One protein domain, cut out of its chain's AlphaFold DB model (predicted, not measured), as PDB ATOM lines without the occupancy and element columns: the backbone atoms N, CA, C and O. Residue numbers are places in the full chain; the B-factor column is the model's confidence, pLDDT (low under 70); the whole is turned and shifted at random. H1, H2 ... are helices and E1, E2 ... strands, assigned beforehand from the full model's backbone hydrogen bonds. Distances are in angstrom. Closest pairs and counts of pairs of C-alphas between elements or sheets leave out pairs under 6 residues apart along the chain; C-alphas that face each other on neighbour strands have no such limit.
ATOM      1  N   GLU A 553     211.108 126.437 197.798       76.75
ATOM      2  CA  GLU A 553     209.903 126.979 198.434       76.75
ATOM      3  C   GLU A 553     209.653 128.464 198.126       76.75
ATOM      4  O   GLU A 553     208.501 128.875 198.031       76.75
ATOM      5  N   ASP A 554     210.701 129.276 197.962       73.88
ATOM      6  CA  ASP A 554     210.595 130.699 197.607       73.88
ATOM      7  C   ASP A 554     210.553 130.924 196.089       73.88
ATOM      8  O   ASP A 554     209.963 131.903 195.632       73.88
ATOM      9  N   MET A 555     211.088 129.985 195.301       72.38
ATOM     10  CA  MET A 555     210.889 129.942 193.845       72.38
ATOM     11  C   MET A 555     209.455 129.538 193.465       72.38
ATOM     12  O   MET A 555     208.930 130.021 192.465       72.38
ATOM     13  N   LEU A 556     208.812 128.678 194.265       69.25
ATOM     14  CA  LEU A 556     207.428 128.218 194.078       69.25
ATOM     15  C   LEU A 556     206.370 129.261 194.483       69.25
ATOM     16  O   LEU A 556     205.209 129.144 194.093       69.25
ATOM     17  N   LYS A 557     206.740 130.289 195.256       72.94
ATOM     18  CA  LYS A 557     205.844 131.399 195.616       72.94
ATOM     19  C   LYS A 557     205.813 132.414 194.473       72.94
ATOM     20  O   LYS A 557     206.839 133.011 194.155       72.94
ATOM     21  N   ASN A 558     204.636 132.662 193.893       60.38
ATOM     22  CA  ASN A 558     204.448 133.653 192.825       60.38
ATOM     23  C   ASN A 558     205.085 135.010 193.188       60.38
ATOM     24  O   ASN A 558     204.661 135.673 194.132       60.38
ATOM     25  N   GLY A 559     206.113 135.413 192.434       66.06
ATOM     26  CA  GLY A 559     206.865 136.659 192.634       66.06
ATOM     27  C   GLY A 559     208.017 136.603 193.653       66.06
ATOM     28  O   GLY A 559     208.827 137.531 193.680       66.06
ATOM     29  N   GLY A 560     208.155 135.529 194.438       72.00
ATOM     30  CA  GLY A 560     209.174 135.396 195.494       72.00
ATOM     31  C   GLY A 560     210.622 135.432 194.988       72.00
ATOM     32  O   GLY A 560     211.504 135.945 195.670       72.00
ATOM     33  N   CYS A 561     210.856 134.975 193.755       85.75
ATOM     34  CA  CYS A 561     212.182 134.939 193.133       85.75
ATOM     35  C   CYS A 561     212.675 136.305 192.596       85.75
ATOM     36  O   CYS A 561     213.858 136.456 192.298       85.75
ATOM     37  N   THR A 562     211.802 137.314 192.471       89.81
ATOM     38  CA  THR A 562     212.074 138.533 191.671       89.81
ATOM     39  C   THR A 562     213.290 139.351 192.114       89.81
ATOM     40  O   THR A 562     213.976 139.938 191.276       89.81
ATOM     41  N   SER A 563     213.607 139.372 193.410       90.88
ATOM     42  CA  SER A 563     214.817 140.020 193.936       90.88
ATOM     43  C   SER A 563     216.098 139.267 193.561       90.88
ATOM     44  O   SER A 563     217.096 139.895 193.211       90.88
ATOM     45  N   TRP A 564     216.065 137.931 193.565       92.69
ATOM     46  CA  TRP A 564     217.185 137.102 193.123       92.69
ATOM     47  C   TRP A 564     217.359 137.139 191.603       92.69
ATOM     48  O   TRP A 564     218.487 137.250 191.138       92.69
ATOM     49  N   GLU A 565     216.272 137.123 190.825       93.50
ATOM     50  CA  GLU A 565     216.324 137.289 189.364       93.50
ATOM     51  C   GLU A 565     216.972 138.634 188.995       93.50
ATOM     52  O   GLU A 565     217.863 138.692 188.146       93.50
ATOM     53  N   ALA A 566     216.603 139.708 189.704       94.31
ATOM     54  CA  ALA A 566     217.219 141.025 189.573       94.31
ATOM     55  C   ALA A 566     218.722 141.031 189.926       94.31
ATOM     56  O   ALA A 566     219.527 141.649 189.225       94.31
ATOM     57  N   ASP A 567     219.131 140.337 190.990       94.25
ATOM     58  CA  ASP A 567     220.544 140.230 191.371       94.25
ATOM     59  C   ASP A 567     221.348 139.294 190.462       94.25
ATOM     60  O   ASP A 567     222.534 139.548 190.229       94.25
ATOM     61  N   MET A 568     220.722 138.269 189.882       94.12
ATOM     62  CA  MET A 568     221.336 137.396 188.885       94.12
ATOM     63  C   MET A 568     221.537 138.140 187.564       94.12
ATOM     64  O   MET A 568     222.645 138.120 187.036       94.12
ATOM     65  N   ALA A 569     220.544 138.897 187.089       94.25
ATOM     66  CA  ALA A 569     220.688 139.804 185.950       94.25
ATOM     67  C   ALA A 569     221.873 140.772 186.142       94.25
ATOM     68  O   ALA A 569     222.775 140.861 185.303       94.25
ATOM     69  N   ARG A 570     221.946 141.425 187.311       94.56
ATOM     70  CA  ARG A 570     223.070 142.302 187.681       94.56
ATOM     71  C   ARG A 570     224.404 141.561 187.804       94.56
ATOM     72  O   ARG A 570     225.446 142.163 187.541       94.56
ATOM     73  N   HIS A 571     224.413 140.289 188.202       92.94
ATOM     74  CA  HIS A 571     225.622 139.462 188.233       92.94
ATOM     75  C   HIS A 571     226.103 139.121 186.819       92.94
ATOM     76  O   HIS A 571     227.281 139.304 186.518       92.94
ATOM     77  N   LEU A 572     225.206 138.642 185.959       91.06
ATOM     78  CA  LEU A 572     225.477 138.245 184.577       91.06
ATOM     79  C   LEU A 572     226.016 139.423 183.759       91.06
ATOM     80  O   LEU A 572     227.087 139.308 183.156       91.06
ATOM     81  N   HIS A 573     225.380 140.592 183.867       91.38
ATOM     82  CA  HIS A 573     225.874 141.823 183.252       91.38
ATOM     83  C   HIS A 573     227.302 142.166 183.726       91.38
ATOM     84  O   HIS A 573     228.188 142.418 182.915       91.38
ATOM     85  N   LYS A 574     227.585 142.076 185.038       92.94
ATOM     86  CA  LYS A 574     228.939 142.278 185.611       92.94
ATOM     87  C   LYS A 574     229.964 141.204 185.209       92.94
ATOM     88  O   LYS A 574     231.148 141.352 185.512       92.94
ATOM     89  N   ARG A 575     229.536 140.127 184.547       91.62
ATOM     90  CA  ARG A 575     230.384 139.106 183.908       91.62
ATOM     91  C   ARG A 575     230.511 139.308 182.390       91.62
ATOM     92  O   ARG A 575     231.054 138.433 181.724       91.62
ATOM     93  N   ASN A 576     230.043 140.442 181.859       89.50
ATOM     94  CA  ASN A 576     229.932 140.766 180.431       89.50
ATOM     95  C   ASN A 576     228.992 139.828 179.643       89.50
ATOM     96  O   ASN A 576     229.075 139.760 178.417       89.50
ATOM     97  N   VAL A 577     228.085 139.115 180.322       88.62
ATOM     98  CA  VAL A 577     227.031 138.315 179.679       88.62
ATOM     99  C   VAL A 577     225.870 139.254 179.355       88.62
ATOM    100  O   VAL A 577     224.917 139.340 180.115       88.62
ATOM    101  N   MET A 578     225.995 140.018 178.268       81.56
ATOM    102  CA  MET A 578     224.967 140.963 177.814       81.56
ATOM    103  C   MET A 578     223.712 140.229 177.317       81.56
ATOM    104  O   MET A 578     223.827 139.243 176.592       81.56
ATOM    105  N   GLY A 579     222.522 140.732 177.655       84.50
ATOM    106  CA  GLY A 579     221.247 140.159 177.221       84.50
ATOM    107  C   GLY A 579     220.044 140.788 177.927       84.50
ATOM    108  O   GLY A 579     220.204 141.568 178.862       84.50
ATOM    109  N   LEU A 580     218.836 140.434 177.479       88.12
ATOM    110  CA  LEU A 580     217.573 140.869 178.083       88.12
ATOM    111  C   LEU A 580     217.115 139.864 179.145       88.12
ATOM    112  O   LEU A 580     216.663 138.772 178.815       88.12
ATOM    113  N   TYR A 581     217.213 140.213 180.421       91.62
ATOM    114  CA  TYR A 581     216.911 139.299 181.521       91.62
ATOM    115  C   TYR A 581     215.417 139.279 181.839       91.62
ATOM    116  O   TYR A 581     214.781 140.326 181.985       91.62
ATOM    117  N   LYS A 582     214.859 138.083 182.034       92.12
ATOM    118  CA  LYS A 582     213.540 137.935 182.649       92.12
ATOM    119  C   LYS A 582     213.650 138.198 184.155       92.12
ATOM    120  O   LYS A 582     214.457 137.569 184.834       92.12
ATOM    121  N   VAL A 583     212.817 139.101 184.668       94.38
ATOM    122  CA  VAL A 583     212.667 139.411 186.098       94.38
ATOM    123  C   VAL A 583     211.169 139.454 186.410       94.38
ATOM    124  O   VAL A 583     210.476 140.432 186.109       94.38
ATOM    125  N   GLY A 584     210.641 138.353 186.946       93.50
ATOM    126  CA  GLY A 584     209.209 138.089 187.088       93.50
ATOM    127  C   GLY A 584     208.463 138.202 185.756       93.50
ATOM    128  O   GLY A 584     208.852 137.619 184.743       93.50
ATOM    129  N   ASP A 585     207.401 139.010 185.751       92.56
ATOM    130  CA  ASP A 585     206.613 139.382 184.566       92.56
ATOM    131  C   ASP A 585     207.193 140.594 183.815       92.56
ATOM    132  O   ASP A 585     206.465 141.441 183.284       92.56
ATOM    133  N   SER A 586     208.520 140.719 183.801       93.94
ATOM    134  CA  SER A 586     209.243 141.807 183.141       93.94
ATOM    135  C   SER A 586     210.406 141.272 182.315       93.94
ATOM    136  O   SER A 586     211.108 140.364 182.754       93.94
ATOM    137  N   LEU A 587     210.633 141.879 181.155       93.50
ATOM    138  CA  LEU A 587     211.867 141.746 180.391       93.50
ATOM    139  C   LEU A 587     212.670 143.033 180.600       93.50
ATOM    140  O   LEU A 587     212.193 144.125 180.271       93.50
ATOM    141  N   CYS A 588     213.849 142.908 181.197       94.56
ATOM    142  CA  CYS A 588     214.664 144.023 181.662       94.56
ATOM    143  C   CYS A 588     216.068 143.956 181.058       94.56
ATOM    144  O   CYS A 588     216.689 142.896 181.058       94.56
ATOM    145  N   ASP A 589     216.599 145.093 180.622       94.06
ATOM    146  CA  ASP A 589     218.043 145.250 180.423       94.06
ATOM    147  C   ASP A 589     218.698 145.735 181.732       94.06
ATOM    148  O   ASP A 589     218.017 146.230 182.637       94.06
ATOM    149  N   VAL A 590     220.017 145.597 181.853       94.56
ATOM    150  CA  VAL A 590     220.812 146.171 182.947       94.56
ATOM    151  C   VAL A 590     221.629 147.334 182.393       94.56
ATOM    152  O   VAL A 590     222.541 147.143 181.592       94.56
ATOM    153  N   HIS A 591     221.326 148.548 182.845       93.50
ATOM    154  CA  HIS A 591     221.982 149.767 182.387       93.50
ATOM    155  C   HIS A 591     223.465 149.783 182.786       93.50
ATOM    156  O   HIS A 591     223.802 149.850 183.970       93.50
ATOM    157  N   ALA A 592     224.361 149.765 181.797       87.12
ATOM    158  CA  ALA A 592     225.781 149.471 182.006       87.12
ATOM    159  C   ALA A 592     226.532 150.435 182.945       87.12
ATOM    160  O   ALA A 592     227.497 150.029 183.592       87.12
ATOM    161  N   ALA A 593     226.108 151.699 183.050       90.00
ATOM    162  CA  ALA A 593     226.801 152.689 183.878       90.00
ATOM    163  C   ALA A 593     226.411 152.650 185.370       90.00
ATOM    164  O   ALA A 593     227.221 153.037 186.211       90.00
ATOM    165  N   SER A 594     225.200 152.191 185.713       92.31
ATOM    166  CA  SER A 594     224.706 152.157 187.104       92.31
ATOM    167  C   SER A 594     224.406 150.750 187.629       92.31
ATOM    168  O   SER A 594     224.448 150.515 188.837       92.31
ATOM    169  N   GLY A 595     224.150 149.790 186.739       92.12
ATOM    170  CA  GLY A 595     223.661 148.459 187.085       92.12
ATOM    171  C   GLY A 595     222.169 148.419 187.433       92.12
ATOM    172  O   GLY A 595     221.720 147.416 187.985       92.12
ATOM    173  N   ASP A 596     221.409 149.479 187.145       95.06
ATOM    174  CA  ASP A 596     219.955 149.504 187.340       95.06
ATOM    175  C   ASP A 596     219.230 148.659 186.287       95.06
ATOM    176  O   ASP A 596     219.698 148.512 185.160       95.06
ATOM    177  N   LEU A 597     218.067 148.117 186.651       94.88
ATOM    178  CA  LEU A 597     217.229 147.335 185.741       94.88
ATOM    179  C   LEU A 597     216.266 148.254 184.991       94.88
ATOM    180  O   LEU A 597     215.334 148.805 185.579       94.88
ATOM    181  N   VAL A 598     216.475 148.384 183.685       94.56
ATOM    182  CA  VAL A 598     215.595 149.125 182.778       94.56
ATOM    183  C   VAL A 598     214.543 148.157 182.259       94.56
ATOM    184  O   VAL A 598     214.831 147.283 181.442       94.56
ATOM    185  N   LYS A 599     213.308 148.287 182.753       95.00
ATOM    186  CA  LYS A 599     212.186 147.462 182.298       95.00
ATOM    187  C   LYS A 599     211.768 147.875 180.886       95.00
ATOM    188  O   LYS A 599     211.179 148.935 180.702       95.00
ATOM    189  N   LEU A 600     212.023 147.000 179.916       90.88
ATOM    190  CA  LEU A 600     211.643 147.195 178.520       90.88
ATOM    191  C   LEU A 600     210.257 146.609 178.249       90.88
ATOM    192  O   LEU A 600     209.387 147.322 177.760       90.88
ATOM    193  N   ALA A 601     209.984 145.364 178.649       92.81
ATOM    194  CA  ALA A 601     208.675 144.736 178.432       92.81
ATOM    195  C   ALA A 601     208.002 144.255 179.722       92.81
ATOM    196  O   ALA A 601     208.668 143.919 180.704       92.81
ATOM    197  N   LYS A 602     206.671 144.165 179.703       94.88
ATOM    198  CA  LYS A 602     205.844 143.441 180.680       94.88
ATOM    199  C   LYS A 602     205.256 142.203 179.993       94.88
ATOM    200  O   LYS A 602     204.863 142.294 178.833       94.88
ATOM    201  N   ARG A 603     205.180 141.068 180.695       92.81
ATOM    202  CA  ARG A 603     204.387 139.919 180.239       92.81
ATOM    203  C   ARG A 603     202.902 140.231 180.418       92.81
ATOM    204  O   ARG A 603     202.499 140.687 181.489       92.81
ATOM    205  N   ASP A 604     202.112 139.976 179.389       91.88
ATOM    206  CA  ASP A 604     200.651 140.027 179.420       91.88
ATOM    207  C   ASP A 604     200.045 138.723 178.896       91.88
ATOM    208  O   ASP A 604     200.770 137.791 178.527       91.88
ATOM    209  N   ILE A 605     198.718 138.634 178.954       90.31
ATOM    210  CA  ILE A 605     197.949 137.440 178.599       90.31
ATOM    211  C   ILE A 605     196.817 137.850 177.652       90.31
ATOM    212  O   ILE A 605     196.137 138.846 177.905       90.31
ATOM    213  N   THR A 606     196.634 137.126 176.550       88.81
ATOM    214  CA  THR A 606     195.490 137.303 175.640       88.81
ATOM    215  C   THR A 606     194.194 136.753 176.267       88.81
ATOM    216  O   THR A 606     194.259 136.008 177.250       88.81
ATOM    217  N   PRO A 607     192.999 137.075 175.728       91.19
ATOM    218  CA  PRO A 607     191.734 136.500 176.208       91.19
ATOM    219  C   PRO A 607     191.670 134.964 176.112       91.19
ATOM    220  O   PRO A 607     191.010 134.322 176.923       91.19
ATOM    221  N   ASP A 608     192.373 134.393 175.136       91.81
ATOM    222  CA  ASP A 608     192.571 132.959 174.882       91.81
ATOM    223  C   ASP A 608     193.649 132.300 175.773       91.81
ATOM    224  O   ASP A 608     193.727 131.074 175.833       91.81
ATOM    225  N   GLY A 609     194.434 133.085 176.521       90.56
ATOM    226  CA  GLY A 609     195.400 132.591 177.509       90.56
ATOM    227  C   GLY A 609     196.866 132.558 177.059       90.56
ATOM    228  O   GLY A 609     197.732 132.243 177.881       90.56
ATOM    229  N   GLU A 610     197.187 132.910 175.811       86.81
ATOM    230  CA  GLU A 610     198.573 133.033 175.347       86.81
ATOM    231  C   GLU A 610     199.343 134.132 176.094       86.81
ATOM    232  O   GLU A 610     198.883 135.263 176.269       86.81
ATOM    233  N   HIS A 611     200.585 133.827 176.471       85.38
ATOM    234  CA  HIS A 611     201.509 134.817 177.016       85.38
ATOM    235  C   HIS A 611     202.223 135.593 175.909       85.38
ATOM    236  O   HIS A 611     202.868 135.002 175.045       85.38
ATOM    237  N   PHE A 612     202.218 136.922 176.001       87.19
ATOM    238  CA  PHE A 612     202.981 137.792 175.104       87.19
ATOM    239  C   PHE A 612     203.703 138.913 175.857       87.19
ATOM    240  O   PHE A 612     203.482 139.133 177.047       87.19
ATOM    241  N   TRP A 613     204.603 139.616 175.166       89.62
ATOM    242  CA  TRP A 613     205.357 140.741 175.720       89.62
ATOM    243  C   TRP A 613     204.816 142.071 175.188       89.62
ATOM    244  O   TRP A 613     204.790 142.291 173.978       89.62
ATOM    245  N   CYS A 614     204.426 142.973 176.086       91.56
ATOM    246  CA  CYS A 614     204.049 144.356 175.778       91.56
ATOM    247  C   CYS A 614     205.219 145.293 176.073       91.56
ATOM    248  O   CYS A 614     205.801 145.216 177.160       91.56
ATOM    249  N   HIS A 615     205.548 146.213 175.165       90.06
ATOM    250  CA  HIS A 615     206.551 147.240 175.441       90.06
ATOM    251  C   HIS A 615     206.036 148.217 176.508       90.06
ATOM    252  O   HIS A 615     204.938 148.756 176.399       90.06
ATOM    253  N   THR A 616     206.834 148.463 177.546       89.69
ATOM    254  CA  THR A 616     206.371 149.104 178.791       89.69
ATOM    255  C   THR A 616     206.013 150.579 178.606       89.69
ATOM    256  O   THR A 616     205.160 151.083 179.331       89.69
ATOM    257  N   MET A 617     206.619 151.263 177.627       82.00
ATOM    258  CA  MET A 617     206.311 152.667 177.317       82.00
ATOM    259  C   MET A 617     205.233 152.837 176.238       82.00
ATOM    260  O   MET A 617     204.507 153.824 176.269       82.00
ATOM    261  N   LEU A 618     205.124 151.895 175.291       85.31
ATOM    262  CA  LEU A 618     204.236 152.020 174.122       85.31
ATOM    263  C   LEU A 618     202.939 151.198 174.240       85.31
ATOM    264  O   LEU A 618     202.035 151.375 173.432       85.31
ATOM    265  N   GLY A 619     202.849 150.251 175.178       86.50
ATOM    266  CA  GLY A 619     201.730 149.304 175.316       86.50
ATOM    267  C   GLY A 619     201.647 148.229 174.218       86.50
ATOM    268  O   GLY A 619     201.070 147.170 174.441       86.50
ATOM    269  N   GLN A 620     202.261 148.468 173.059       84.00
ATOM    270  CA  GLN A 620     202.275 147.591 171.886       84.00
ATOM    271  C   GLN A 620     202.838 146.188 172.180       84.00
ATOM    272  O   GLN A 620     203.869 146.049 172.849       84.00
ATOM    273  N   ARG A 621     202.210 145.147 171.605       85.56
ATOM    274  CA  ARG A 621     202.747 143.771 171.559       85.56
ATOM    275  C   ARG A 621     204.056 143.787 170.771       85.56
ATOM    276  O   ARG A 621     204.052 144.049 169.569       85.56
ATOM    277  N   ILE A 622     205.161 143.491 171.450       81.38
ATOM    278  CA  ILE A 622     206.466 143.292 170.821       81.38
ATOM    279  C   ILE A 622     206.346 142.074 169.909       81.38
ATOM    280  O   ILE A 622     205.895 141.010 170.342       81.38
ATOM    281  N   ARG A 623     206.752 142.230 168.649       72.94
ATOM    282  CA  ARG A 623     206.862 141.126 167.696       72.94
ATOM    283  C   ARG A 623     208.345 140.941 167.356       72.94
ATOM    284  O   ARG A 623     209.056 141.939 167.206       72.94
ATOM    285  N   PRO A 624     208.865 139.710 167.247       60.59
ATOM    286  CA  PRO A 624     210.075 139.513 166.466       60.59
ATOM    287  C   PRO A 624     209.793 139.954 165.019       60.59
ATOM    288  O   PRO A 624     208.659 139.844 164.553       60.59
ATOM    289  N   ILE A 625     210.802 140.512 164.344       57.91
ATOM    290  CA  ILE A 625     210.655 141.072 162.982       57.91
ATOM    291  C   ILE A 625     210.183 140.003 161.996       57.91
ATOM    292  O   ILE A 625     209.318 140.238 161.157       57.91
ATOM    293  N   ASP A 626     210.776 138.824 162.123       55.34
ATOM    294  CA  ASP A 626     210.539 137.681 161.268       55.34
ATOM    295  C   ASP A 626     209.404 136.832 161.912       55.34
ATOM    296  O   ASP A 626     209.415 136.569 163.118       55.34
ATOM    297  N   THR A 627     208.369 136.441 161.156       48.78
ATOM    298  CA  THR A 627     207.094 135.931 161.726       48.78
ATOM    299  C   THR A 627     207.137 134.496 162.250       48.78
ATOM    300  O   THR A 627     206.400 134.174 163.180       48.78
ATOM    301  N   GLU A 628     208.024 133.650 161.725       46.84
ATOM    302  CA  GLU A 628     208.243 132.252 162.159       46.84
ATOM    303  C   GLU A 628     208.667 132.153 163.644       46.84
ATOM    304  O   GLU A 628     208.545 131.116 164.291       46.84
ATOM    305  N   TYR A 629     209.123 133.276 164.197       49.38
ATOM    306  CA  TYR A 629     209.818 133.412 165.466       49.38
ATOM    307  C   TYR A 629     208.872 133.861 166.600       49.38
ATOM    308  O   TYR A 629     209.264 133.886 167.768       49.38
ATOM    309  N   LEU A 630     207.616 134.216 166.271       44.31
ATOM    310  CA  LEU A 630     206.579 134.667 167.217       44.31
ATOM    311  C   LEU A 630     206.218 133.609 168.265       44.31
ATOM    312  O   LEU A 630     205.988 133.954 169.422       44.31
ATOM    313  N   ASN A 631     206.221 132.336 167.867       48.91
ATOM    314  CA  ASN A 631     205.884 131.199 168.728       48.91
ATOM    315  C   ASN A 631     207.108 130.678 169.506       48.91
ATOM    316  O   ASN A 631     207.075 129.577 170.053       48.91
ATOM    317  N   GLY A 632     208.205 131.445 169.520       49.25
ATOM    318  CA  GLY A 632     209.477 131.005 170.065       49.25
ATOM    319  C   GLY A 632     209.431 130.740 171.572       49.25
ATOM    320  O   GLY A 632     209.036 131.593 172.371       49.25
ATOM    321  N   LYS A 633     209.898 129.566 171.985       57.47
ATOM    322  CA  LYS A 633     210.124 129.209 173.385       57.47
ATOM    323  C   LYS A 633     211.307 130.013 173.926       57.47
ATOM    324  O   LYS A 633     212.366 130.084 173.315       57.47
ATOM    325  N   MET A 634     211.141 130.657 175.077       62.84
ATOM    326  CA  MET A 634     212.189 131.505 175.655       62.84
ATOM    327  C   MET A 634     213.366 130.647 176.159       62.84
ATOM    328  O   MET A 634     213.214 129.920 177.145       62.84
ATOM    329  N   VAL A 635     214.540 130.749 175.528       62.88
ATOM    330  CA  VAL A 635     215.739 129.995 175.928       62.88
ATOM    331  C   VAL A 635     216.479 130.734 177.029       62.88
ATOM    332  O   VAL A 635     217.010 131.829 176.826       62.88
ATOM    333  N   CYS A 636     216.595 130.082 178.183       60.06
ATOM    334  CA  CYS A 636     217.513 130.476 179.242       60.06
ATOM    335  C   CYS A 636     218.602 129.417 179.430       60.06
ATOM    336  O   CYS A 636     218.330 128.217 179.399       60.06
ATOM    337  N   LEU A 637     219.827 129.861 179.706       58.09
ATOM    338  CA  LEU A 637     220.846 129.008 180.314       58.09
ATOM    339  C   LEU A 637     220.400 128.575 181.719       58.09
ATOM    340  O   LEU A 637     219.609 129.247 182.381       58.09
ATOM    341  N   SER A 638     221.025 127.519 182.241       50.88
ATOM    342  CA  SER A 638     220.840 127.042 183.622       50.88
ATOM    343  C   SER A 638     221.210 128.058 184.719       50.88
ATOM    344  O   SER A 638     220.917 127.824 185.886       50.88
ATOM    345  N   ASN A 639     221.829 129.192 184.364       49.78
ATOM    346  CA  ASN A 639     222.103 130.318 185.264       49.78
ATOM    347  C   ASN A 639     221.051 131.450 185.187       49.78
ATOM    348  O   ASN A 639     221.255 132.499 185.791       49.78
ATOM    349  N   GLY A 640     219.959 131.267 184.436       43.28
ATOM    350  CA  GLY A 640     218.896 132.262 184.251       43.28
ATOM    351  C   GLY A 640     219.164 133.318 183.170       43.28
ATOM    352  O   GLY A 640     218.275 134.118 182.882       43.28
ATOM    353  N   ALA A 641     220.340 133.329 182.533       49.84
ATOM    354  CA  ALA A 641     220.606 134.217 181.402       49.84
ATOM    355  C   ALA A 641     219.730 133.838 180.201       49.84
ATOM    356  O   ALA A 641     219.803 132.709 179.716       49.84
ATOM    357  N   PHE A 642     218.941 134.785 179.699       56.03
ATOM    358  CA  PHE A 642     218.286 134.676 178.397       56.03
ATOM    359  C   PHE A 642     219.341 134.614 177.286       56.03
ATOM    360  O   PHE A 642     220.260 135.433 177.259       56.03
ATOM    361  N   VAL A 643     219.206 133.645 176.382       63.41
ATOM    362  CA  VAL A 643     220.091 133.470 175.215       63.41
ATOM    363  C   VAL A 643     219.421 133.985 173.946       63.41
ATOM    364  O   VAL A 643     220.081 134.542 173.071       63.41
ATOM    365  N   GLY A 644     218.105 133.798 173.859       69.94
ATOM    366  CA  GLY A 644     217.327 134.023 172.656       69.94
ATOM    367  C   GLY A 644     215.995 133.282 172.702       69.94
ATOM    368  O   GLY A 644     215.569 132.789 173.749       69.94
ATOM    369  N   MET A 645     215.339 133.202 171.552       70.62
ATOM    370  CA  MET A 645     214.102 132.441 171.363       70.62
ATOM    371  C   MET A 645     214.425 131.150 170.598       70.62
ATOM    372  O   MET A 645     215.306 131.147 169.747       70.62
ATOM    373  N   GLU A 646     213.740 130.059 170.903       71.31
ATOM    374  CA  GLU A 646     213.834 128.761 170.226       71.31
ATOM    375  C   GLU A 646     212.570 128.575 169.391       71.31
ATOM    376  O   GLU A 646     211.477 128.596 169.950       71.31
ATOM    377  N   ASP A 647     212.687 128.459 168.068       70.12
ATOM    378  CA  ASP A 647     211.516 128.264 167.201       70.12
ATOM    379  C   ASP A 647     210.859 126.886 167.402       70.12
ATOM    380  O   ASP A 647     211.311 126.039 168.176       70.12
ATOM    381  N   SER A 648     209.779 126.633 166.663       69.19
ATOM    382  CA  SER A 648     209.088 125.339 166.648       69.19
ATOM    383  C   SER A 648     209.923 124.173 166.092       69.19
ATOM    384  O   SER A 648     209.451 123.037 166.126       69.19
ATOM    385  N   GLN A 649     211.142 124.420 165.596       75.06
ATOM    386  CA  GLN A 649     212.086 123.411 165.102       75.06
ATOM    387  C   GLN A 649     213.274 123.177 166.056       75.06
ATOM    388  O   GLN A 649     214.037 122.234 165.847       75.06
ATOM    389  N   GLY A 650     213.435 123.992 167.106       75.25
ATOM    390  CA  GLY A 650     214.558 123.915 168.045       75.25
ATOM    391  C   GLY A 650     215.754 124.816 167.701       75.25
ATOM    392  O   GLY A 650     216.799 124.715 168.351       75.25
ATOM    393  N   ASN A 651     215.656 125.692 166.695       73.56
ATOM    394  CA  ASN A 651     216.757 126.584 166.324       73.56
ATOM    395  C   ASN A 651     216.871 127.744 167.321       73.56
ATOM    396  O   ASN A 651     215.882 128.402 167.632       73.56
ATOM    397  N   MET A 652     218.085 128.039 167.796       69.44
ATOM    398  CA  MET A 652     218.329 129.124 168.754       69.44
ATOM    399  C   MET A 652     218.542 130.458 168.025       69.44
ATOM    400  O   MET A 652     219.483 130.618 167.246       69.44
ATOM    401  N   ILE A 653     217.676 131.429 168.297       58.28
ATOM    402  CA  ILE A 653     217.541 132.674 167.542       58.28
ATOM    403  C   ILE A 653     217.871 133.858 168.442       58.28
ATOM    404  O   ILE A 653     217.291 134.018 169.512       58.28
ATOM    405  N   VAL A 654     218.715 134.765 167.945       57.34
ATOM    406  CA  VAL A 654     218.836 136.130 168.475       57.34
ATOM    407  C   VAL A 654     217.659 136.960 167.942       57.34
ATOM    408  O   VAL A 654     217.678 137.323 166.762       57.34
ATOM    409  N   PRO A 655     216.612 137.252 168.740       52.25
ATOM    410  CA  PRO A 655     215.433 137.932 168.228       52.25
ATOM    411  C   PRO A 655     215.776 139.378 167.866       52.25
ATOM    412  O   PRO A 655     216.107 140.195 168.728       52.25
ATOM    413  N   LYS A 656     215.644 139.720 166.583       56.72
ATOM    414  CA  LYS A 656     215.437 141.116 166.198       56.72
ATOM    415  C   LYS A 656     214.009 141.466 166.599       56.72
ATOM    416  O   LYS A 656     213.082 140.763 166.203       56.72
ATOM    417  N   TRP A 657     213.828 142.542 167.350       59.56
ATOM    418  CA  TRP A 657     212.507 143.005 167.768       59.56
ATOM    419  C   TRP A 657     212.048 144.171 166.895       59.56
ATOM    420  O   TRP A 657     212.825 145.088 166.631       59.56
ATOM    421  N   GLN A 658     210.777 144.163 166.507       53.94
ATOM    422  CA  GLN A 658     210.063 145.359 166.083       53.94
ATOM    423  C   GLN A 658     208.947 145.645 167.083       53.94
ATOM    424  O   GLN A 658     208.222 144.757 167.543       53.94
ATOM    425  N   PHE A 659     208.791 146.923 167.397       52.41
ATOM    426  CA  PHE A 659     207.525 147.407 167.907       52.41
ATOM    427  C   PHE A 659     206.565 147.383 166.725       52.41
ATOM    428  O   PHE A 659     206.818 148.032 165.713       52.41
ATOM    429  N   ALA A 660     205.508 146.579 166.821       48.34
ATOM    430  CA  ALA A 660     204.393 146.765 165.915       48.34
ATOM    431  C   ALA A 660     203.794 148.135 166.235       48.34
ATOM    432  O   ALA A 660     203.437 148.378 167.392       48.34
TER     433      ALA A 660
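AT A GLANCE: This is residues 553 to 660 of the 744 residues of an uncharacterized protein of Fusarium vanettenii (strain ATCC MYA-4622 / CBS 123669 / FGSC 9596 / NRRL 45880 / 77-13-4) (UniProt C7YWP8). A twisted, curled four-stranded sheet, E1 to E4, has one helix, H1, over its E1 and E2 end, while two small strand pairs sit at its two edges: E5 with E8 near E4, and the hairpin E6 and E7 near E1. The small pairs meet the sheet loosely. The printed part has 108 residues, under half in named elements, with H1 first and then strands E1 to E8. The large sheet's order is E1, E2, E3, E4, antiparallel throughout, and the class is mixed, helices and strands. The whole is compact, with a radius of gyration of the C-alphas of 14.1 A, and rounded, spanning 33 by 29 by 29 A.

IN THESE COORDINATES: Start at residue 553 and go on to C-alpha 562 at (212.074, 138.533, 191.671); from there H1, residues 562 to 573, runs 16.5 A. Next come E1, residues 581 to 583, and E2, residues 586 to 590, 12.4 A long. Find C-alpha 597 at (217.229, 147.335, 185.741), where E3, residues 597 to 605, begins its 22.8 A; it bends by 56 degrees at residue 600. E4, residues 611 to 615, covers 13.5 A, and E5 is residues 622 to 624. Look then for E6, residues 633 to 636, and E7, residues 642 to 646, 11.0 A long. E8, residues 657 to 659, ends at C-alpha 659, (207.525, 147.407, 167.907).

HOW THE PARTS SIT: Begin with the meander E1 E2 E3 E4, each strand the antiparallel neighbour of the one before. In the hairpin E1 and E2, N 581 and O 588 are 2.8 A apart; in the hairpin E2 and E3, N 598 and O 589 are 2.8 A apart; in the hairpin E3 and E4, N 604 and O 612 are 2.8 A apart. These pairs are within hydrogen-bond range. H1 and this sheet make two layers, a helix on one face of a sheet. H1's height over the sheet is 7.9 A; it lies over E1 and E2, along the strands at 26 degrees to E2 on the local plane. The closest C-alphas of H1 and E1 are those of Glu 565 and Val 583, 5.3 A. In H1 every O i to N i+4 pair is within hydrogen-bond range. The closest C-alphas of E4 and E5 are those of Cys 614 and Ile 622, 5.6 A. E5 and E8 are antiparallel neighbours, with N 658 and O 623 at 2.9 A. The closest C-alphas of E1 and E7 are those of Tyr 581 and Phe 642, 5.7 A. In the hairpin E6 and E7, N 633 and O 646 are 2.8 A apart. H1 and E7 are apart.

THE WHOLE: The two C-alphas farthest apart, those of Ala 593 and Asp 608, are 40.5 A apart. The printed part has no cut, and no link is long. The mean pLDDT of the printed part is 78.0; look for values under 70 at residue 556, residues 558 to 559, 624 to 644, residue 648 and residues 652 to 660.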